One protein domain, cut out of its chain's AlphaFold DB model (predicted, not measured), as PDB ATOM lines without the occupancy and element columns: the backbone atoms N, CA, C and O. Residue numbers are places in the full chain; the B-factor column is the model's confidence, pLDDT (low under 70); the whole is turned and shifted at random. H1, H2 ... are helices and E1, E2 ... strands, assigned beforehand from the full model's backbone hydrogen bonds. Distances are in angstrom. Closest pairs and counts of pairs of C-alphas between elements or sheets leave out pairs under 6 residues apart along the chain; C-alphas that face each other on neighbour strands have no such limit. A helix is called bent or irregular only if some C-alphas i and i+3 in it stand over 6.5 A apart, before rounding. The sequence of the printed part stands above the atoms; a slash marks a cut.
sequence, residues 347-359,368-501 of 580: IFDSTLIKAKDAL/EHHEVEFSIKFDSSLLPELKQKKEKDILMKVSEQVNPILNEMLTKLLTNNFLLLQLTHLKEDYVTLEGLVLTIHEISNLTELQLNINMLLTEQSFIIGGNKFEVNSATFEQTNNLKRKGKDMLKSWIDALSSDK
ATOM      1  N   ILE A 347     187.784 159.044 259.633       41.44
ATOM      2  CA  ILE A 347     186.670 158.546 258.809       41.44
ATOM      3  C   ILE A 347     186.809 157.030 258.606       41.44
ATOM      4  O   ILE A 347     185.842 156.291 258.813       41.44
ATOM      5  N   PHE A 348     188.018 156.553 258.285       42.19
ATOM      6  CA  PHE A 348     188.299 155.121 258.151       42.19
ATOM      7  C   PHE A 348     188.155 154.370 259.482       42.19
ATOM      8  O   PHE A 348     187.453 153.358 259.524       42.19
ATOM      9  N   ASP A 349     188.729 154.881 260.576       43.53
ATOM     10  CA  ASP A 349     188.635 154.240 261.895       43.53
ATOM     11  C   ASP A 349     187.184 154.184 262.404       43.53
ATOM     12  O   ASP A 349     186.738 153.140 262.883       43.53
ATOM     13  N   SER A 350     186.398 155.258 262.247       44.84
ATOM     14  CA  SER A 350     184.990 155.273 262.678       44.84
ATOM     15  C   SER A 350     184.116 154.290 261.889       44.84
ATOM     16  O   SER A 350     183.243 153.635 262.464       44.84
ATOM     17  N   THR A 351     184.376 154.138 260.590       49.88
ATOM     18  CA  THR A 351     183.684 153.185 259.711       49.88
ATOM     19  C   THR A 351     184.054 151.744 260.067       49.88
ATOM     20  O   THR A 351     183.177 150.886 260.187       49.88
ATOM     21  N   LEU A 352     185.337 151.481 260.344       51.38
ATOM     22  CA  LEU A 352     185.816 150.168 260.777       51.38
ATOM     23  C   LEU A 352     185.249 149.765 262.148       51.38
ATOM     24  O   LEU A 352     184.863 148.610 262.337       51.38
ATOM     25  N   ILE A 353     185.156 150.710 263.090       54.44
ATOM     26  CA  ILE A 353     184.530 150.494 264.402       54.44
ATOM     27  C   ILE A 353     183.040 150.178 264.235       54.44
ATOM     28  O   ILE A 353     182.589 149.164 264.760       54.44
ATOM     29  N   LYS A 354     182.289 150.949 263.432       56.38
ATOM     30  CA  LYS A 354     180.867 150.669 263.144       56.38
ATOM     31  C   LYS A 354     180.651 149.281 262.538       56.38
ATOM     32  O   LYS A 354     179.774 148.554 263.000       56.38
ATOM     33  N   ALA A 355     181.458 148.888 261.550       53.28
ATOM     34  CA  ALA A 355     181.389 147.550 260.965       53.28
ATOM     35  C   ALA A 355     181.674 146.469 262.024       53.28
ATOM     36  O   ALA A 355     180.913 145.512 262.169       53.28
ATOM     37  N   LYS A 356     182.729 146.651 262.827       55.38
ATOM     38  CA  LYS A 356     183.104 145.727 263.901       55.38
ATOM     39  C   LYS A 356     182.030 145.613 264.987       55.38
ATOM     40  O   LYS A 356     181.777 144.502 265.448       55.38
ATOM     41  N   ASP A 357     181.389 146.706 265.379       56.28
ATOM     42  CA  ASP A 357     180.342 146.704 266.403       56.28
ATOM     43  C   ASP A 357     179.041 146.080 265.877       56.28
ATOM     44  O   ASP A 357     178.422 145.278 266.577       56.28
ATOM     45  N   ALA A 358     178.679 146.333 264.613       53.31
ATOM     46  CA  ALA A 358     177.537 145.687 263.961       53.31
ATOM     47  C   ALA A 358     177.698 144.154 263.857       53.31
ATOM     48  O   ALA A 358     176.715 143.419 263.961       53.31
ATOM     49  N   LEU A 359     178.941 143.677 263.721       53.72
ATOM     50  CA  LEU A 359     179.309 142.257 263.668       53.72
ATOM     51  C   LEU A 359     179.489 141.592 265.044       53.72
ATOM     52  O   LEU A 359     179.296 140.383 265.163       53.72
ATOM     53  N   GLU A 368     171.292 141.015 259.447       64.00
ATOM     54  CA  GLU A 368     171.405 140.707 258.030       64.00
ATOM     55  C   GLU A 368     171.943 141.947 257.310       64.00
ATOM     56  O   GLU A 368     171.207 142.878 256.992       64.00
ATOM     57  N   HIS A 369     173.254 141.973 257.080       71.94
ATOM     58  CA  HIS A 369     173.870 142.947 256.188       71.94
ATOM     59  C   HIS A 369     173.364 142.724 254.765       71.94
ATOM     60  O   HIS A 369     173.239 141.583 254.310       71.94
ATOM     61  N   HIS A 370     173.084 143.819 254.069       81.00
ATOM     62  CA  HIS A 370     172.577 143.788 252.705       81.00
ATOM     63  C   HIS A 370     173.720 144.091 251.730       81.00
ATOM     64  O   HIS A 370     174.542 144.978 251.968       81.00
ATOM     65  N   GLU A 371     173.791 143.306 250.654       84.06
ATOM     66  CA  GLU A 371     174.848 143.357 249.642       84.06
ATOM     67  C   GLU A 371     174.283 143.901 248.326       84.06
ATOM     68  O   GLU A 371     173.410 143.294 247.692       84.06
ATOM     69  N   VAL A 372     174.807 145.048 247.903       85.88
ATOM     70  CA  VAL A 372     174.499 145.666 246.613       85.88
ATOM     71  C   VAL A 372     175.747 145.589 245.745       85.88
ATOM     72  O   VAL A 372     176.770 146.195 246.069       85.88
ATOM     73  N   GLU A 373     175.683 144.830 244.653       87.50
ATOM     74  CA  GLU A 373     176.728 144.861 243.631       87.50
ATOM     75  C   GLU A 373     176.603 146.165 242.839       87.50
ATOM     76  O   GLU A 373     175.505 146.673 242.602       87.50
ATOM     77  N   PHE A 374     177.738 146.731 242.444       89.25
ATOM     78  CA  PHE A 374     177.767 147.907 241.588       89.25
ATOM     79  C   PHE A 374     178.814 147.764 240.490       89.25
ATOM     80  O   PHE A 374     179.833 147.088 240.660       89.25
ATOM     81  N   SER A 375     178.557 148.421 239.366       88.38
ATOM     82  CA  SER A 375     179.425 148.432 238.193       88.38
ATOM     83  C   SER A 375     179.527 149.856 237.658       88.38
ATOM     84  O   SER A 375     178.511 150.487 237.387       88.38
ATOM     85  N   ILE A 376     180.741 150.387 237.533       87.19
ATOM     86  CA  ILE A 376     181.031 151.727 237.012       87.19
ATOM     87  C   ILE A 376     181.791 151.572 235.702       87.19
ATOM     88  O   ILE A 376     182.887 151.017 235.683       87.19
ATOM     89  N   LYS A 377     181.227 152.078 234.609       86.06
ATOM     90  CA  LYS A 377     181.865 152.095 233.294       86.06
ATOM     91  C   LYS A 377     182.527 153.447 233.061       86.06
ATOM     92  O   LYS A 377     181.860 154.481 233.076       86.06
ATOM     93  N   PHE A 378     183.831 153.435 232.824       82.38
ATOM     94  CA  PHE A 378     184.591 154.598 232.369       82.38
ATOM     95  C   PHE A 378     184.513 154.738 230.841       82.38
ATOM     96  O   PHE A 378     184.031 153.837 230.149       82.38
ATOM     97  N   ASP A 379     184.994 155.853 230.290       76.62
ATOM     98  CA  ASP A 379     185.242 155.926 228.847       76.62
ATOM     99  C   ASP A 379     186.458 155.082 228.432       76.62
ATOM    100  O   ASP A 379     187.550 155.184 228.995       76.62
ATOM    101  N   SER A 380     186.258 154.236 227.417       64.12
ATOM    102  CA  SER A 380     187.244 153.272 226.925       64.12
ATOM    103  C   SER A 380     188.377 153.912 226.120       64.12
ATOM    104  O   SER A 380     189.436 153.302 225.951       64.12
ATOM    105  N   SER A 381     188.183 155.154 225.662       62.59
ATOM    106  CA  SER A 381     189.109 155.875 224.782       62.59
ATOM    107  C   SER A 381     190.508 156.121 225.380       62.59
ATOM    108  O   SER A 381     191.453 156.387 224.637       62.59
ATOM    109  N   LEU A 382     190.668 155.977 226.704       55.81
ATOM    110  CA  LEU A 382     191.863 156.382 227.462       55.81
ATOM    111  C   LEU A 382     192.644 155.213 228.103       55.81
ATOM    112  O   LEU A 382     193.575 155.437 228.877       55.81
ATOM    113  N   LEU A 383     192.324 153.955 227.761       60.91
ATOM    114  CA  LEU A 383     192.915 152.756 228.386       60.91
ATOM    115  C   LEU A 383     194.056 151.978 227.672       60.91
ATOM    116  O   LEU A 383     194.495 150.971 228.245       60.91
ATOM    117  N   PRO A 384     194.634 152.365 226.510       59.03
ATOM    118  CA  PRO A 384     195.652 151.528 225.857       59.03
ATOM    119  C   PRO A 384     196.936 151.339 226.694       59.03
ATOM    120  O   PRO A 384     197.574 150.291 226.605       59.03
ATOM    121  N   GLU A 385     197.288 152.292 227.565       56.78
ATOM    122  CA  GLU A 385     198.458 152.204 228.460       56.78
ATOM    123  C   GLU A 385     198.277 151.249 229.654       56.78
ATOM    124  O   GLU A 385     199.251 150.868 230.318       56.78
ATOM    125  N   LEU A 386     197.032 150.881 229.972       59.47
ATOM    126  CA  LEU A 386     196.705 150.020 231.109       59.47
ATOM    127  C   LEU A 386     196.773 148.533 230.731       59.47
ATOM    128  O   LEU A 386     197.225 147.723 231.537       59.47
ATOM    129  N   LYS A 387     196.511 148.180 229.465       62.97
ATOM    130  CA  LYS A 387     196.598 146.795 228.958       62.97
ATOM    131  C   LYS A 387     197.974 146.121 229.121       62.97
ATOM    132  O   LYS A 387     198.061 144.901 229.018       62.97
ATOM    133  N   GLN A 388     199.046 146.880 229.373       59.75
ATOM    134  CA  GLN A 388     200.412 146.354 229.532       59.75
ATOM    135  C   GLN A 388     200.822 146.035 230.983       59.75
ATOM    136  O   GLN A 388     201.882 145.446 231.204       59.75
ATOM    137  N   LYS A 389     200.035 146.433 231.992       66.56
ATOM    138  CA  LYS A 389     200.337 146.174 233.415       66.56
ATOM    139  C   LYS A 389     199.474 145.022 233.935       66.56
ATOM    140  O   LYS A 389     198.506 144.619 233.300       66.56
ATOM    141  N   LYS A 390     199.832 144.462 235.093       75.62
ATOM    142  CA  LYS A 390     199.023 143.413 235.726       75.62
ATOM    143  C   LYS A 390     197.722 144.009 236.255       75.62
ATOM    144  O   LYS A 390     197.760 145.019 236.953       75.62
ATOM    145  N   GLU A 391     196.614 143.312 236.015       71.56
ATOM    146  CA  GLU A 391     195.267 143.676 236.473       71.56
ATOM    147  C   GLU A 391     195.243 144.110 237.943       71.56
ATOM    148  O   GLU A 391     194.793 145.208 238.258       71.56
ATOM    149  N   LYS A 392     195.845 143.309 238.834       74.50
ATOM    150  CA  LYS A 392     195.924 143.594 240.274       74.50
ATOM    151  C   LYS A 392     196.604 144.930 240.606       74.50
ATOM    152  O   LYS A 392     196.145 145.631 241.503       74.50
ATOM    153  N   ASP A 393     197.675 145.289 239.898       76.06
ATOM    154  CA  ASP A 393     198.428 146.525 240.160       76.06
ATOM    155  C   ASP A 393     197.648 147.762 239.683       76.06
ATOM    156  O   ASP A 393     197.821 148.857 240.223       76.06
ATOM    157  N   ILE A 394     196.780 147.593 238.679       75.12
ATOM    158  CA  ILE A 394     195.879 148.642 238.198       75.12
ATOM    159  C   ILE A 394     194.660 148.747 239.102       75.12
ATOM    160  O   ILE A 394     194.389 149.843 239.573       75.12
ATOM    161  N   LEU A 395     193.986 147.637 239.418       78.75
ATOM    162  CA  LEU A 395     192.858 147.611 240.351       78.75
ATOM    163  C   LEU A 395     193.236 148.253 241.692       78.75
ATOM    164  O   LEU A 395     192.461 149.040 242.220       78.75
ATOM    165  N   MET A 396     194.453 148.010 242.196       80.19
ATOM    166  CA  MET A 396     194.968 148.683 243.391       80.19
ATOM    167  C   MET A 396     195.009 150.212 243.218       80.19
ATOM    168  O   MET A 396     194.408 150.922 244.018       80.19
ATOM    169  N   LYS A 397     195.612 150.733 242.141       78.75
ATOM    170  CA  LYS A 397     195.692 152.186 241.874       78.75
ATOM    171  C   LYS A 397     194.344 152.842 241.575       78.75
ATOM    172  O   LYS A 397     194.116 153.974 241.985       78.75
ATOM    173  N   VAL A 398     193.461 152.139 240.864       79.12
ATOM    174  CA  VAL A 398     192.064 152.547 240.661       79.12
ATOM    175  C   VAL A 398     191.390 152.649 242.028       79.12
ATOM    176  O   VAL A 398     190.797 153.675 242.341       79.12
ATOM    177  N   SER A 399     191.556 151.641 242.890       81.19
ATOM    178  CA  SER A 399     190.933 151.610 244.214       81.19
ATOM    179  C   SER A 399     191.445 152.690 245.165       81.19
ATOM    180  O   SER A 399     190.642 153.295 245.866       81.19
ATOM    181  N   GLU A 400     192.742 153.011 245.138       82.06
ATOM    182  CA  GLU A 400     193.332 154.095 245.937       82.06
ATOM    183  C   GLU A 400     192.717 155.469 245.620       82.06
ATOM    184  O   GLU A 400     192.669 156.329 246.495       82.06
ATOM    185  N   GLN A 401     192.227 155.676 244.390       81.06
ATOM    186  CA  GLN A 401     191.629 156.944 243.958       81.06
ATOM    187  C   GLN A 401     190.100 156.949 243.975       81.06
ATOM    188  O   GLN A 401     189.490 157.949 244.346       81.06
ATOM    189  N   VAL A 402     189.476 155.845 243.565       83.19
ATOM    190  CA  VAL A 402     188.021 155.745 243.424       83.19
ATOM    191  C   VAL A 402     187.353 155.449 244.772       83.19
ATOM    192  O   VAL A 402     186.289 156.004 245.039       83.19
ATOM    193  N   ASN A 403     187.979 154.660 245.663       86.31
ATOM    194  CA  ASN A 403     187.381 154.344 246.970       86.31
ATOM    195  C   ASN A 403     187.125 155.580 247.842       86.31
ATOM    196  O   ASN A 403     186.028 155.654 248.383       86.31
ATOM    197  N   PRO A 404     188.056 156.547 248.016       85.50
ATOM    198  CA  PRO A 404     187.784 157.730 248.834       85.50
ATOM    199  C   PRO A 404     186.571 158.522 248.332       85.50
ATOM    200  O   PRO A 404     185.703 158.877 249.122       85.50
ATOM    201  N   ILE A 405     186.483 158.719 247.012       85.75
ATOM    202  CA  ILE A 405     185.422 159.494 246.359       85.75
ATOM    203  C   ILE A 405     184.069 158.779 246.494       85.75
ATOM    204  O   ILE A 405     183.098 159.379 246.954       85.75
ATOM    205  N   LEU A 406     184.004 157.481 246.173       87.00
ATOM    206  CA  LEU A 406     182.778 156.692 246.334       87.00
ATOM    207  C   LEU A 406     182.367 156.536 247.803       87.00
ATOM    208  O   LEU A 406     181.180 156.628 248.098       87.00
ATOM    209  N   ASN A 407     183.314 156.346 248.728       88.50
ATOM    210  CA  ASN A 407     183.026 156.306 250.165       88.50
ATOM    211  C   ASN A 407     182.397 157.617 250.633       88.50
ATOM    212  O   ASN A 407     181.418 157.581 251.375       88.50
ATOM    213  N   GLU A 408     182.924 158.765 250.207       88.44
ATOM    214  CA  GLU A 408     182.372 160.070 250.573       88.44
ATOM    215  C   GLU A 408     180.954 160.256 250.010       88.44
ATOM    216  O   GLU A 408     180.043 160.626 250.753       88.44
ATOM    217  N   MET A 409     180.736 159.931 248.729       88.06
ATOM    218  CA  MET A 409     179.414 159.984 248.089       88.06
ATOM    219  C   MET A 409     178.400 159.064 248.776       88.06
ATOM    220  O   MET A 409     177.306 159.503 249.123       88.06
ATOM    221  N   LEU A 410     178.756 157.800 249.010       89.69
ATOM    222  CA  LEU A 410     177.871 156.817 249.639       89.69
ATOM    223  C   LEU A 410     177.601 157.156 251.105       89.69
ATOM    224  O   LEU A 410     176.463 157.040 251.546       89.69
ATOM    225  N   THR A 411     178.593 157.665 251.841       89.38
ATOM    226  CA  THR A 411     178.389 158.167 253.208       89.38
ATOM    227  C   THR A 411     177.440 159.369 253.221       89.38
ATOM    228  O   THR A 411     176.602 159.468 254.112       89.38
ATOM    229  N   LYS A 412     177.504 160.263 252.225       88.62
ATOM    230  CA  LYS A 412     176.569 161.394 252.095       88.62
ATOM    231  C   LYS A 412     175.149 160.950 251.721       88.62
ATOM    232  O   LYS A 412     174.198 161.426 252.330       88.62
ATOM    233  N   LEU A 413     175.001 160.041 250.754       88.31
ATOM    234  CA  LEU A 413     173.697 159.611 250.228       88.31
ATOM    235  C   LEU A 413     172.974 158.607 251.136       88.31
ATOM    236  O   LEU A 413     171.774 158.729 251.364       88.31
ATOM    237  N   LEU A 414     173.689 157.608 251.656       87.88
ATOM    238  CA  LEU A 414     173.120 156.534 252.476       87.88
ATOM    239  C   LEU A 414     173.242 156.807 253.981       87.88
ATOM    240  O   LEU A 414     172.596 156.125 254.777       87.88
ATOM    241  N   THR A 415     174.021 157.815 254.386       88.62
ATOM    242  CA  THR A 415     174.199 158.267 255.777       88.62
ATOM    243  C   THR A 415     174.551 157.125 256.736       88.62
ATOM    244  O   THR A 415     175.630 156.544 256.647       88.62
ATOM    245  N   ASN A 416     173.648 156.776 257.652       85.56
ATOM    246  CA  ASN A 416     173.839 155.704 258.623       85.56
ATOM    247  C   ASN A 416     173.655 154.302 258.026       85.56
ATOM    248  O   ASN A 416     174.007 153.333 258.690       85.56
ATOM    249  N   ASN A 417     173.103 154.172 256.814       87.06
ATOM    250  CA  ASN A 417     172.882 152.869 256.190       87.06
ATOM    251  C   ASN A 417     174.149 152.294 255.532       87.06
ATOM    252  O   ASN A 417     174.214 151.091 255.305       87.06
ATOM    253  N   PHE A 418     175.157 153.115 255.224       89.12
ATOM    254  CA  PHE A 418     176.408 152.664 254.609       89.12
ATOM    255  C   PHE A 418     177.381 152.075 255.643       89.12
ATOM    256  O   PHE A 418     177.641 152.694 256.676       89.12
ATOM    257  N   LEU A 419     177.934 150.892 255.350       84.81
ATOM    258  CA  LEU A 419     178.969 150.243 256.165       84.81
ATOM    259  C   LEU A 419     180.335 150.229 255.483       84.81
ATOM    260  O   LEU A 419     181.331 150.555 256.120       84.81
ATOM    261  N   LEU A 420     180.403 149.774 254.230       85.56
ATOM    262  CA  LEU A 420     181.672 149.564 253.538       85.56
ATOM    263  C   LEU A 420     181.483 149.521 252.020       85.56
ATOM    264  O   LEU A 420     180.480 149.019 251.517       85.56
ATOM    265  N   LEU A 421     182.505 149.989 251.310       87.06
ATOM    266  CA  LEU A 421     182.710 149.792 249.883       87.06
ATOM    267  C   LEU A 421     183.888 148.840 249.667       87.06
ATOM    268  O   LEU A 421     184.950 149.026 250.264       87.06
ATOM    269  N   GLN A 422     183.746 147.880 248.759       82.19
ATOM    270  CA  GLN A 422     184.866 147.081 248.279       82.19
ATOM    271  C   GLN A 422     184.841 146.964 246.759       82.19
ATOM    272  O   GLN A 422     183.880 146.462 246.189       82.19
ATOM    273  N   LEU A 423     185.941 147.332 246.107       84.12
ATOM    274  CA  LEU A 423     186.169 147.022 244.698       84.12
ATOM    275  C   LEU A 423     186.647 145.577 244.551       84.12
ATOM    276  O   LEU A 423     187.536 145.128 245.279       84.12
ATOM    277  N   THR A 424     186.020 144.841 243.638       80.06
ATOM    278  CA  THR A 424     186.203 143.396 243.469       80.06
ATOM    279  C   THR A 424     186.996 143.076 242.210       80.06
ATOM    280  O   THR A 424     187.983 142.342 242.286       80.06
ATOM    281  N   HIS A 425     186.598 143.643 241.070       79.00
ATOM    282  CA  HIS A 425     187.115 143.285 239.751       79.00
ATOM    283  C   HIS A 425     187.188 144.482 238.805       79.00
ATOM    284  O   HIS A 425     186.508 145.491 238.985       79.00
ATOM    285  N   LEU A 426     187.998 144.332 237.759       80.19
ATOM    286  CA  LEU A 426     188.069 145.265 236.645       80.19
ATOM    287  C   LEU A 426     187.835 144.479 235.343       80.19
ATOM    288  O   LEU A 426     188.690 143.712 234.905       80.19
ATOM    289  N   LYS A 427     186.643 144.613 234.765       76.38
ATOM    290  CA  LYS A 427     186.183 143.890 233.571       76.38
ATOM    291  C   LYS A 427     186.350 144.716 232.293       76.38
ATOM    292  O   LYS A 427     186.697 145.894 232.329       76.38
ATOM    293  N   GLU A 428     186.068 144.056 231.165       63.75
ATOM    294  CA  GLU A 428     185.929 144.661 229.832       63.75
ATOM    295  C   GLU A 428     187.121 145.561 229.477       63.75
ATOM    296  O   GLU A 428     186.986 146.771 229.368       63.75
ATOM    297  N   ASP A 429     188.315 144.976 229.331       63.94
ATOM    298  CA  ASP A 429     189.522 145.716 228.929       63.94
ATOM    299  C   ASP A 429     189.856 146.925 229.829       63.94
ATOM    300  O   ASP A 429     190.323 147.960 229.356       63.94
ATOM    301  N   TYR A 430     189.698 146.745 231.147       63.84
ATOM    302  CA  TYR A 430     189.955 147.739 232.197       63.84
ATOM    303  C   TYR A 430     188.914 148.883 232.270       63.84
ATOM    304  O   TYR A 430     189.050 149.769 233.112       63.84
ATOM    305  N   VAL A 431     187.873 148.861 231.426       71.31
ATOM    306  CA  VAL A 431     186.857 149.925 231.287       71.31
ATOM    307  C   VAL A 431     185.806 149.886 232.401       71.31
ATOM    308  O   VAL A 431     185.284 150.929 232.793       71.31
ATOM    309  N   THR A 432     185.493 148.697 232.920       82.38
ATOM    310  CA  THR A 432     184.368 148.483 233.842       82.38
ATOM    311  C   THR A 432     184.875 148.075 235.222       82.38
ATOM    312  O   THR A 432     185.499 147.030 235.382       82.38
ATOM    313  N   LEU A 433     184.603 148.893 236.232       84.88
ATOM    314  CA  LEU A 433     184.986 148.680 237.621       84.88
ATOM    315  C   LEU A 433     183.814 148.131 238.425       84.88
ATOM    316  O   LEU A 433     182.784 148.786 238.543       84.88
ATOM    317  N   GLU A 434     183.991 146.958 239.018       87.44
ATOM    318  CA  GLU A 434     182.963 146.309 239.827       87.44
ATOM    319  C   GLU A 434     183.306 146.322 241.309       87.44
ATOM    320  O   GLU A 434     184.475 146.275 241.711       87.44
ATOM    321  N   GLY A 435     182.265 146.334 242.133       87.69
ATOM    322  CA  GLY A 435     182.402 146.249 243.572       87.69
ATOM    323  C   GLY A 435     181.119 145.861 244.295       87.69
ATOM    324  O   GLY A 435     180.092 145.555 243.695       87.69
ATOM    325  N   LEU A 436     181.217 145.877 245.619       86.94
ATOM    326  CA  LEU A 436     180.153 145.618 246.575       86.94
ATOM    327  C   LEU A 436     180.016 146.824 247.508       86.94
ATOM    328  O   LEU A 436     181.010 147.314 248.052       86.94
ATOM    329  N   VAL A 437     178.781 147.268 247.716       88.12
ATOM    330  CA  VAL A 437     178.379 148.142 248.819       88.12
ATOM    331  C   VAL A 437     177.693 147.274 249.869       88.12
ATOM    332  O   VAL A 437     176.741 146.554 249.568       88.12
ATOM    333  N   LEU A 438     178.178 147.356 251.106       86.94
ATOM    334  CA  LEU A 438     177.550 146.750 252.275       86.94
ATOM    335  C   LEU A 438     176.707 147.801 252.999       86.94
ATOM    336  O   LEU A 438     177.210 148.879 253.337       86.94
ATOM    337  N   THR A 439     175.447 147.465 253.278       86.50
ATOM    338  CA  THR A 439     174.529 148.309 254.053       86.50
ATOM    339  C   THR A 439     173.951 147.600 255.278       86.50
ATOM    340  O   THR A 439     173.930 146.369 255.368       86.50
ATOM    341  N   ILE A 440     173.499 148.388 256.261       84.62
ATOM    342  CA  ILE A 440     172.836 147.880 257.478       84.62
ATOM    343  C   ILE A 440     171.441 147.334 257.139       84.62
ATOM    344  O   ILE A 440     171.026 146.298 257.651       84.62
ATOM    345  N   HIS A 441     170.736 148.027 256.252       84.75
ATOM    346  CA  HIS A 441     169.379 147.750 255.811       84.75
ATOM    347  C   HIS A 441     169.303 147.727 254.282       84.75
ATOM    348  O   HIS A 441     170.100 148.370 253.588       84.75
ATOM    349  N   GLU A 442     168.300 147.017 253.773       84.88
ATOM    350  CA  GLU A 442     167.891 147.026 252.370       84.88
ATOM    351  C   GLU A 442     167.707 148.457 251.831       84.88
ATOM    352  O   GLU A 442     167.207 149.344 252.527       84.88
ATOM    353  N   ILE A 443     168.133 148.695 250.587       85.88
ATOM    354  CA  ILE A 443     168.011 150.004 249.938       85.88
ATOM    355  C   ILE A 443     166.676 150.054 249.195       85.88
ATOM    356  O   ILE A 443     166.562 149.562 248.077       85.88
ATOM    357  N   SER A 444     165.673 150.694 249.801       83.50
ATOM    358  CA  SER A 444     164.288 150.715 249.305       83.50
ATOM    359  C   SER A 444     164.111 151.269 247.884       83.50
ATOM    360  O   SER A 444     163.122 150.947 247.230       83.50
ATOM    361  N   ASN A 445     165.025 152.128 247.416       86.81
ATOM    362  CA  ASN A 445     164.986 152.718 246.076       86.81
ATOM    363  C   ASN A 445     166.375 152.712 245.419       86.81
ATOM    364  O   ASN A 445     167.100 153.709 245.407       86.81
ATOM    365  N   LEU A 446     166.746 151.556 244.870       87.75
ATOM    366  CA  LEU A 446     168.023 151.360 244.187       87.75
ATOM    367  C   LEU A 446     168.175 152.252 242.941       87.75
ATOM    368  O   LEU A 446     169.264 152.751 242.670       87.75
ATOM    369  N   THR A 447     167.077 152.505 242.224       87.69
ATOM    370  CA  THR A 447     167.045 153.342 241.013       87.69
ATOM    371  C   THR A 447     167.369 154.805 241.319       87.69
ATOM    372  O   THR A 447     168.121 155.438 240.581       87.69
ATOM    373  N   GLU A 448     166.839 155.347 242.418       87.88
ATOM    374  CA  GLU A 448     167.143 156.709 242.879       87.88
ATOM    375  C   GLU A 448     168.585 156.829 243.379       87.88
ATOM    376  O   GLU A 448     169.277 157.783 243.021       87.88
ATOM    377  N   LEU A 449     169.083 155.833 244.125       88.06
ATOM    378  CA  LEU A 449     170.496 155.777 244.506       88.06
ATOM    379  C   LEU A 449     171.401 155.780 243.266       88.06
ATOM    380  O   LEU A 449     172.341 156.568 243.190       88.06
ATOM    381  N   GLN A 450     171.090 154.936 242.280       89.19
ATOM    382  CA  GLN A 450     171.817 154.870 241.019       89.19
ATOM    383  C   GLN A 450     171.767 156.207 240.269       89.19
ATOM    384  O   GLN A 450     172.800 156.646 239.767       89.19
ATOM    385  N   LEU A 451     170.613 156.876 240.193       87.94
ATOM    386  CA  LEU A 451     170.487 158.179 239.534       87.94
ATOM    387  C   LEU A 451     171.348 159.248 240.224       87.94
ATOM    388  O   LEU A 451     172.111 159.943 239.554       87.94
ATOM    389  N   ASN A 452     171.276 159.333 241.554       88.31
ATOM    390  CA  ASN A 452     172.032 160.301 242.350       88.31
ATOM    391  C   ASN A 452     173.547 160.062 242.251       88.31
ATOM    392  O   ASN A 452     174.312 161.009 242.083       88.31
ATOM    393  N   ILE A 453     173.986 158.800 242.290       88.12
ATOM    394  CA  ILE A 453     175.400 158.448 242.114       88.12
ATOM    395  C   ILE A 453     175.868 158.731 240.686       88.12
ATOM    396  O   ILE A 453     176.957 159.267 240.522       88.12
ATOM    397  N   ASN A 454     175.066 158.438 239.656       86.69
ATOM    398  CA  ASN A 454     175.417 158.798 238.278       86.69
ATOM    399  C   ASN A 454     175.622 160.306 238.128       86.69
ATOM    400  O   ASN A 454     176.642 160.715 237.588       86.69
ATOM    401  N   MET A 455     174.700 161.116 238.653       86.06
ATOM    402  CA  MET A 455     174.782 162.578 238.604       86.06
ATOM    403  C   MET A 455     176.103 163.071 239.219       86.06
ATOM    404  O   MET A 455     176.911 163.698 238.533       86.06
ATOM    405  N   LEU A 456     176.391 162.652 240.458       85.88
ATOM    406  CA  LEU A 456     177.625 163.003 241.168       85.88
ATOM    407  C   LEU A 456     178.898 162.454 240.500       85.88
ATOM    408  O   LEU A 456     179.934 163.108 240.549       85.88
ATOM    409  N   LEU A 457     178.855 161.272 239.880       84.88
ATOM    410  CA  LEU A 457     180.007 160.699 239.175       84.88
ATOM    411  C   LEU A 457     180.269 161.376 237.828       84.88
ATOM    412  O   LEU A 457     181.431 161.516 237.460       84.88
ATOM    413  N   THR A 458     179.236 161.828 237.110       80.00
ATOM    414  CA  THR A 458     179.412 162.572 235.849       80.00
ATOM    415  C   THR A 458     180.000 163.969 236.053       80.00
ATOM    416  O   THR A 458     180.662 164.492 235.160       80.00
ATOM    417  N   GLU A 459     179.825 164.557 237.240       81.50
ATOM    418  CA  GLU A 459     180.467 165.819 237.632       81.50
ATOM    419  C   GLU A 459     181.934 165.641 238.070       81.50
ATOM    420  O   GLU A 459     182.682 166.617 238.140       81.50
ATOM    421  N   GLN A 460     182.370 164.409 238.359       79.62
ATOM    422  CA  GLN A 460     183.703 164.113 238.886       79.62
ATOM    423  C   GLN A 460     184.630 163.518 237.826       79.62
ATOM    424  O   GLN A 460     184.318 162.539 237.152       79.62
ATOM    425  N   SER A 461     185.841 164.069 237.731       76.25
ATOM    426  CA  SER A 461     186.903 163.509 236.896       76.25
ATOM    427  C   SER A 461     187.937 162.761 237.729       76.25
ATOM    428  O   SER A 461     188.604 163.357 238.575       76.25
ATOM    429  N   PHE A 462     188.137 161.483 237.430       77.38
ATOM    430  CA  PHE A 462     189.143 160.639 238.078       77.38
ATOM    431  C   PHE A 462     190.488 160.777 237.341       77.38
ATOM    432  O   PHE A 462     190.489 161.006 236.135       77.38
ATOM    433  N   ILE A 463     191.645 160.669 238.012       75.38
ATOM    434  CA  ILE A 463     192.972 160.865 237.373       75.38
ATOM    435  C   ILE A 463     193.872 159.640 237.594       75.38
ATOM    436  O   ILE A 463     194.890 159.675 238.298       75.38
ATOM    437  N   ILE A 464     193.479 158.518 236.996       69.19
ATOM    438  CA  ILE A 464     194.070 157.205 237.264       69.19
ATOM    439  C   ILE A 464     195.374 157.058 236.476       69.19
ATOM    440  O   ILE A 464     195.411 157.032 235.249       69.19
ATOM    441  N   GLY A 465     196.496 156.976 237.193       66.81
ATOM    442  CA  GLY A 465     197.816 156.804 236.576       66.81
ATOM    443  C   GLY A 465     198.310 157.987 235.730       66.81
ATOM    444  O   GLY A 465     199.308 157.822 235.036       66.81
ATOM    445  N   GLY A 466     197.657 159.152 235.813       70.69
ATOM    446  CA  GLY A 466     197.989 160.364 235.050       70.69
ATOM    447  C   GLY A 466     197.011 160.690 233.916       70.69
ATOM    448  O   GLY A 466     196.993 161.828 233.457       70.69
ATOM    449  N   ASN A 467     196.160 159.741 233.520       73.56
ATOM    450  CA  ASN A 467     195.105 159.963 232.532       73.56
ATOM    451  C   ASN A 467     193.806 160.377 233.237       73.56
ATOM    452  O   ASN A 467     193.474 159.833 234.292       73.56
ATOM    453  N   LYS A 468     193.082 161.350 232.671       76.88
ATOM    454  CA  LYS A 468     191.735 161.720 233.128       76.88
ATOM    455  C   LYS A 468     190.766 160.603 232.724       76.88
ATOM    456  O   LYS A 468     190.860 160.114 231.609       76.88
ATOM    457  N   PHE A 469     189.833 160.233 233.588       75.69
ATOM    458  CA  PHE A 469     188.743 159.308 233.294       75.69
ATOM    459  C   PHE A 469     187.420 159.978 233.624       75.69
ATOM    460  O   PHE A 469     187.261 160.586 234.685       75.69
ATOM    461  N   GLU A 470     186.485 159.847 232.694       80.88
ATOM    462  CA  GLU A 470     185.103 160.285 232.837       80.88
ATOM    463  C   GLU A 470     184.235 159.034 232.997       80.88
ATOM    464  O   GLU A 470     184.503 157.992 232.386       80.88
ATOM    465  N   VAL A 471     183.252 159.104 233.895       82.88
ATOM    466  CA  VAL A 471     182.317 158.006 234.148       82.88
ATOM    467  C   VAL A 471     181.167 158.115 233.154       82.88
ATOM    468  O   VAL A 471     180.451 159.111 233.138       82.88
ATOM    469  N   ASN A 472     180.981 157.070 232.352       82.25
ATOM    470  CA  ASN A 472     179.871 156.963 231.408       82.25
ATOM    471  C   ASN A 472     178.577 156.550 232.114       82.25
ATOM    472  O   ASN A 472     177.505 157.069 231.807       82.25
ATOM    473  N   SER A 473     178.670 155.590 233.035       83.25
ATOM    474  CA  SER A 473     177.538 155.146 233.845       83.25
ATOM    475  C   SER A 473     177.980 154.364 235.078       83.25
ATOM    476  O   SER A 473     179.036 153.736 235.103       83.25
ATOM    477  N   ALA A 474     177.120 154.365 236.088       85.62
ATOM    478  CA  ALA A 474     177.123 153.454 237.215       85.62
ATOM    479  C   ALA A 474     175.794 152.688 237.246       85.62
ATOM    480  O   ALA A 474     174.725 153.283 237.076       85.62
ATOM    481  N   THR A 475     175.845 151.381 237.480       86.62
ATOM    482  CA  THR A 475     174.681 150.528 237.737       86.62
ATOM    483  C   THR A 475     174.789 149.917 239.123       86.62
ATOM    484  O   THR A 475     175.886 149.591 239.577       86.62
ATOM    485  N   PHE A 476     173.652 149.779 239.802       86.00
ATOM    486  CA  PHE A 476     173.558 149.134 241.108       86.00
ATOM    487  C   PHE A 476     172.536 148.005 241.008       86.00
ATOM    488  O   PHE A 476     171.417 148.222 240.549       86.00
ATOM    489  N   GLU A 477     172.915 146.805 241.438       83.62
ATOM    490  CA  GLU A 477     172.065 145.616 241.420       83.62
ATOM    491  C   GLU A 477     172.038 144.972 242.808       83.62
ATOM    492  O   GLU A 477     173.067 144.683 243.422       83.62
ATOM    493  N   GLN A 478     170.835 144.748 243.334       78.75
ATOM    494  CA  GLN A 478     170.673 144.130 244.642       78.75
ATOM    495  C   GLN A 478     170.760 142.605 244.525       78.75
ATOM    496  O   GLN A 478     169.949 141.955 243.860       78.75
ATOM    497  N   THR A 479     171.743 142.012 245.203       67.56
ATOM    498  CA  THR A 479     172.042 140.585 245.046       67.56
ATOM    499  C   THR A 479     171.234 139.688 245.984       67.56
ATOM    500  O   THR A 479     171.671 139.288 247.060       67.56
ATOM    501  N   ASN A 480     170.070 139.236 245.514       60.22
ATOM    502  CA  ASN A 480     169.207 138.304 246.259       60.22
ATOM    503  C   ASN A 480     169.846 136.927 246.569       60.22
ATOM    504  O   ASN A 480     169.313 136.169 247.377       60.22
ATOM    505  N   ASN A 481     170.975 136.580 245.939       48.38
ATOM    506  CA  ASN A 481     171.626 135.266 246.048       48.38
ATOM    507  C   ASN A 481     172.886 135.231 246.938       48.38
ATOM    508  O   ASN A 481     173.492 134.166 247.075       48.38
ATOM    509  N   LEU A 482     173.316 136.355 247.530       50.28
ATOM    510  CA  LEU A 482     174.675 136.475 248.077       50.28
ATOM    511  C   LEU A 482     174.834 136.411 249.606       50.28
ATOM    512  O   LEU A 482     175.972 136.471 250.049       50.28
ATOM    513  N   LYS A 483     173.791 136.114 250.405       49.38
ATOM    514  CA  LYS A 483     173.839 136.017 251.898       49.38
ATOM    515  C   LYS A 483     174.983 135.180 252.530       49.38
ATOM    516  O   LYS A 483     175.167 135.207 253.746       49.38
ATOM    517  N   ARG A 484     175.742 134.398 251.751       47.50
ATOM    518  CA  ARG A 484     177.003 133.754 252.183       47.50
ATOM    519  C   ARG A 484     178.274 134.495 251.756       47.50
ATOM    520  O   ARG A 484     179.250 134.456 252.494       47.50
ATOM    521  N   LYS A 485     178.297 135.125 250.581       52.94
ATOM    522  CA  LYS A 485     179.527 135.565 249.915       52.94
ATOM    523  C   LYS A 485     180.099 136.830 250.550       52.94
ATOM    524  O   LYS A 485     181.277 136.811 250.886       52.94
ATOM    525  N   GLY A 486     179.301 137.869 250.804       50.62
ATOM    526  CA  GLY A 486     179.763 139.037 251.553       50.62
ATOM    527  C   GLY A 486     179.947 138.760 253.035       50.62
ATOM    528  O   GLY A 486     180.835 139.353 253.625       50.62
ATOM    529  N   LYS A 487     179.252 137.788 253.645       56.03
ATOM    530  CA  LYS A 487     179.604 137.323 255.005       56.03
ATOM    531  C   LYS A 487     180.999 136.691 255.049       56.03
ATOM    532  O   LYS A 487     181.791 137.033 255.926       56.03
ATOM    533  N   ASP A 488     181.319 135.814 254.098       61.59
ATOM    534  CA  ASP A 488     182.642 135.190 253.999       61.59
ATOM    535  C   ASP A 488     183.722 136.187 253.532       61.59
ATOM    536  O   ASP A 488     184.854 136.109 254.005       61.59
ATOM    537  N   MET A 489     183.398 137.168 252.677       56.75
ATOM    538  CA  MET A 489     184.323 138.237 252.268       56.75
ATOM    539  C   MET A 489     184.544 139.282 253.361       56.75
ATOM    540  O   MET A 489     185.689 139.626 253.613       56.75
ATOM    541  N   LEU A 490     183.504 139.740 254.058       60.22
ATOM    542  CA  LEU A 490     183.604 140.652 255.202       60.22
ATOM    543  C   LEU A 490     184.369 139.984 256.342       60.22
ATOM    544  O   LEU A 490     185.254 140.604 256.921       60.22
ATOM    545  N   LYS A 491     184.122 138.693 256.598       65.06
ATOM    546  CA  LYS A 491     184.963 137.905 257.500       65.06
ATOM    547  C   LYS A 491     186.402 137.821 256.991       65.06
ATOM    548  O   LYS A 491     187.301 138.125 257.756       65.06
ATOM    549  N   SER A 492     186.629 137.499 255.718       61.00
ATOM    550  CA  SER A 492     187.967 137.495 255.103       61.00
ATOM    551  C   SER A 492     188.650 138.871 255.142       61.00
ATOM    552  O   SER A 492     189.872 138.939 255.162       61.00
ATOM    553  N   TRP A 493     187.895 139.971 255.191       59.69
ATOM    554  CA  TRP A 493     188.413 141.338 255.242       59.69
ATOM    555  C   TRP A 493     188.726 141.787 256.673       59.69
ATOM    556  O   TRP A 493     189.790 142.349 256.905       59.69
ATOM    557  N   ILE A 494     187.876 141.445 257.650       60.53
ATOM    558  CA  ILE A 494     188.216 141.518 259.081       60.53
ATOM    559  C   ILE A 494     189.453 140.668 259.349       60.53
ATOM    560  O   ILE A 494     190.390 141.147 259.980       60.53
ATOM    561  N   ASP A 495     189.467 139.430 258.852       61.75
ATOM    562  CA  ASP A 495     190.579 138.504 258.988       61.75
ATOM    563  C   ASP A 495     191.814 139.084 258.284       61.75
ATOM    564  O   ASP A 495     192.863 139.088 258.901       61.75
ATOM    565  N   ALA A 496     191.724 139.671 257.082       55.22
ATOM    566  CA  ALA A 496     192.855 140.304 256.385       55.22
ATOM    567  C   ALA A 496     193.414 141.530 257.127       55.22
ATOM    568  O   ALA A 496     194.621 141.607 257.353       55.22
ATOM    569  N   LEU A 497     192.551 142.447 257.576       47.34
ATOM    570  CA  LEU A 497     192.930 143.595 258.410       47.34
ATOM    571  C   LEU A 497     193.466 143.167 259.787       47.34
ATOM    572  O   LEU A 497     194.268 143.876 260.387       47.34
ATOM    573  N   SER A 498     193.064 141.989 260.271       55.91
ATOM    574  CA  SER A 498     193.597 141.351 261.482       55.91
ATOM    575  C   SER A 498     194.795 140.426 261.207       55.91
ATOM    576  O   SER A 498     195.399 139.933 262.157       55.91
ATOM    577  N   SER A 499     195.151 140.175 259.944       44.78
ATOM    578  CA  SER A 499     196.161 139.196 259.500       44.78
ATOM    579  C   SER A 499     197.419 139.865 258.955       44.78
ATOM    580  O   SER A 499     198.478 139.235 258.928       44.78
ATOM    581  N   ASP A 500     197.371 141.155 258.603       45.31
ATOM    582  CA  ASP A 500     198.580 141.891 258.232       45.31
ATOM    583  C   ASP A 500     199.429 142.211 259.480       45.31
ATOM    584  O   ASP A 500     199.394 143.294 260.065       45.31
ATOM    585  N   LYS A 501     200.178 141.192 259.921       50.22
ATOM    586  CA  LYS A 501     201.185 141.226 260.996       50.22
ATOM    587  C   LYS A 501     200.674 141.757 262.333       50.22
ATOM    588  O   LYS A 501     201.417 142.402 263.077       50.22
TER     589      LYS A 501
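What this domain is: This is residues 347 to 359 and 368 to 501 of the 580 residues of an uncharacterized protein of Rhabditophanes sp. KR3021 (UniProt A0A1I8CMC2). A strongly twisted sheet of four antiparallel strands, in the order E2 E3 E1 E6, is the core; the long helix H2 runs along its edge strand E2, H3 runs along its other edge strand E6, and H4 crosses the strands on the face opposite to H3. H1 packs on the start of E2, and at the other end of the strands the small hairpin of E4 and E5 packs on H2 through E4. The printed part has 147 residues, with four named helices and six named strands in the order H1 E1 H2 E2 E3 H3 E4 E5 E6 H4, and its class is mixed, helices and strands. The whole is compact, with a radius of gyration of the C-alphas of 15.4 A, and rounded, spanning 43 by 41 by 30 A.

Where its parts are: In the large sheet, E2 is residues 418 to 427, 24.8 A from first to last C-alpha; E3 is residues 432 to 439, 22.5 A; E1 is residues 370 to 378, 26.0 A; and E6 is residues 471 to 478, 20.9 A. C-alpha 418 is at (176.408, 152.664, 254.609). H2, residues 391 to 417, is 31.2 A long, with a kink of 66 degrees near residue 411; it is irregular, with C-alphas 413 and 416 9.3 A apart. H3 is residues 446 to 458, 18.0 A, and H4 is residues 485 to 499, 19.5 A, ending with C-alpha 499 at (196.161, 139.196, 259.500). H1, residues 347 to 359, is 18.5 A long and begins with C-alpha 347 at (186.670, 158.546, 258.809). The short strands are E4, residues 462 to 464, and E5, residues 467 to 469.

How they stand to each other: E2 and E3 are a hairpin, with N 422 and O 436 2.9 A apart, within hydrogen-bond range. E3 and E1 are antiparallel at 155 degrees, with N 374 and O 435 at 2.9 A; E1 and E6 are antiparallel at 161 degrees, with N 375 and O 475 at 2.9 A. E1, H2 and E2 make a split strand-helix-strand unit, two strands running the same way with E3 between them in the sheet, and its crossover is right-handed. H2 lies over E2, along the strands at 24 degrees on the local plane, and its height over the sheet of 4.4 A is only just above the sheet's level; their closest C-alphas are those of Thr 411 and Phe 418, 6.0 A apart. H3 lies over E6 at a height of 7.8 A, along the strands at 20 degrees on the local plane; the closest C-alphas, of Thr 458 and Val 471, are 5.7 A apart. H2 and H3 only just touch, with 3 pairs of C-alphas within 8 A, made by residues 409 to 413 of H2 alone; Met 409 and Ile 453 are closest, 7.4 A between C-alphas. H4 lies over E2 and E3 at a height of 11.2 A, across the strands at 79 degrees to E2 on the local plane. The sheet and its helices form three layers, helices on both faces of a sheet, with H3 and H4 on opposite faces. H1 is on the sheet too, its closest C-alpha pair with E2 being Ala 355 and Leu 419, 6.0 A, and it is near H2 and H4. E4 and E5 are a hairpin, with N 469 and O 462 at 2.7 A; the closest C-alphas of H2 and E4, of Val 398 and Ile 464, are 6.1 A apart. E5 runs on into E6 across a break of 1 residue, at 51 degrees. In H1, H3 and H4 every O i to N i+4 pair is within hydrogen-bond range; in H2, 19 of 23 are.

The domain as a whole: The two C-alphas farthest apart, of Asp 357 and Pro 384, are 43.6 A apart. Residues 360 to 367 are cut out, and C-alphas 359 and 368 are 9.8 A apart across the cut. Of the links that are printed whole, the one from E1 to H2, residues 379 to 390, is long; its C-alphas lie 18 to 24 A from the mean of the C-alphas. The mean pLDDT of the printed part is 73.8, and 52 residues are under 70, among them residues 347 to 359, 380 to 389 and 479 to 501.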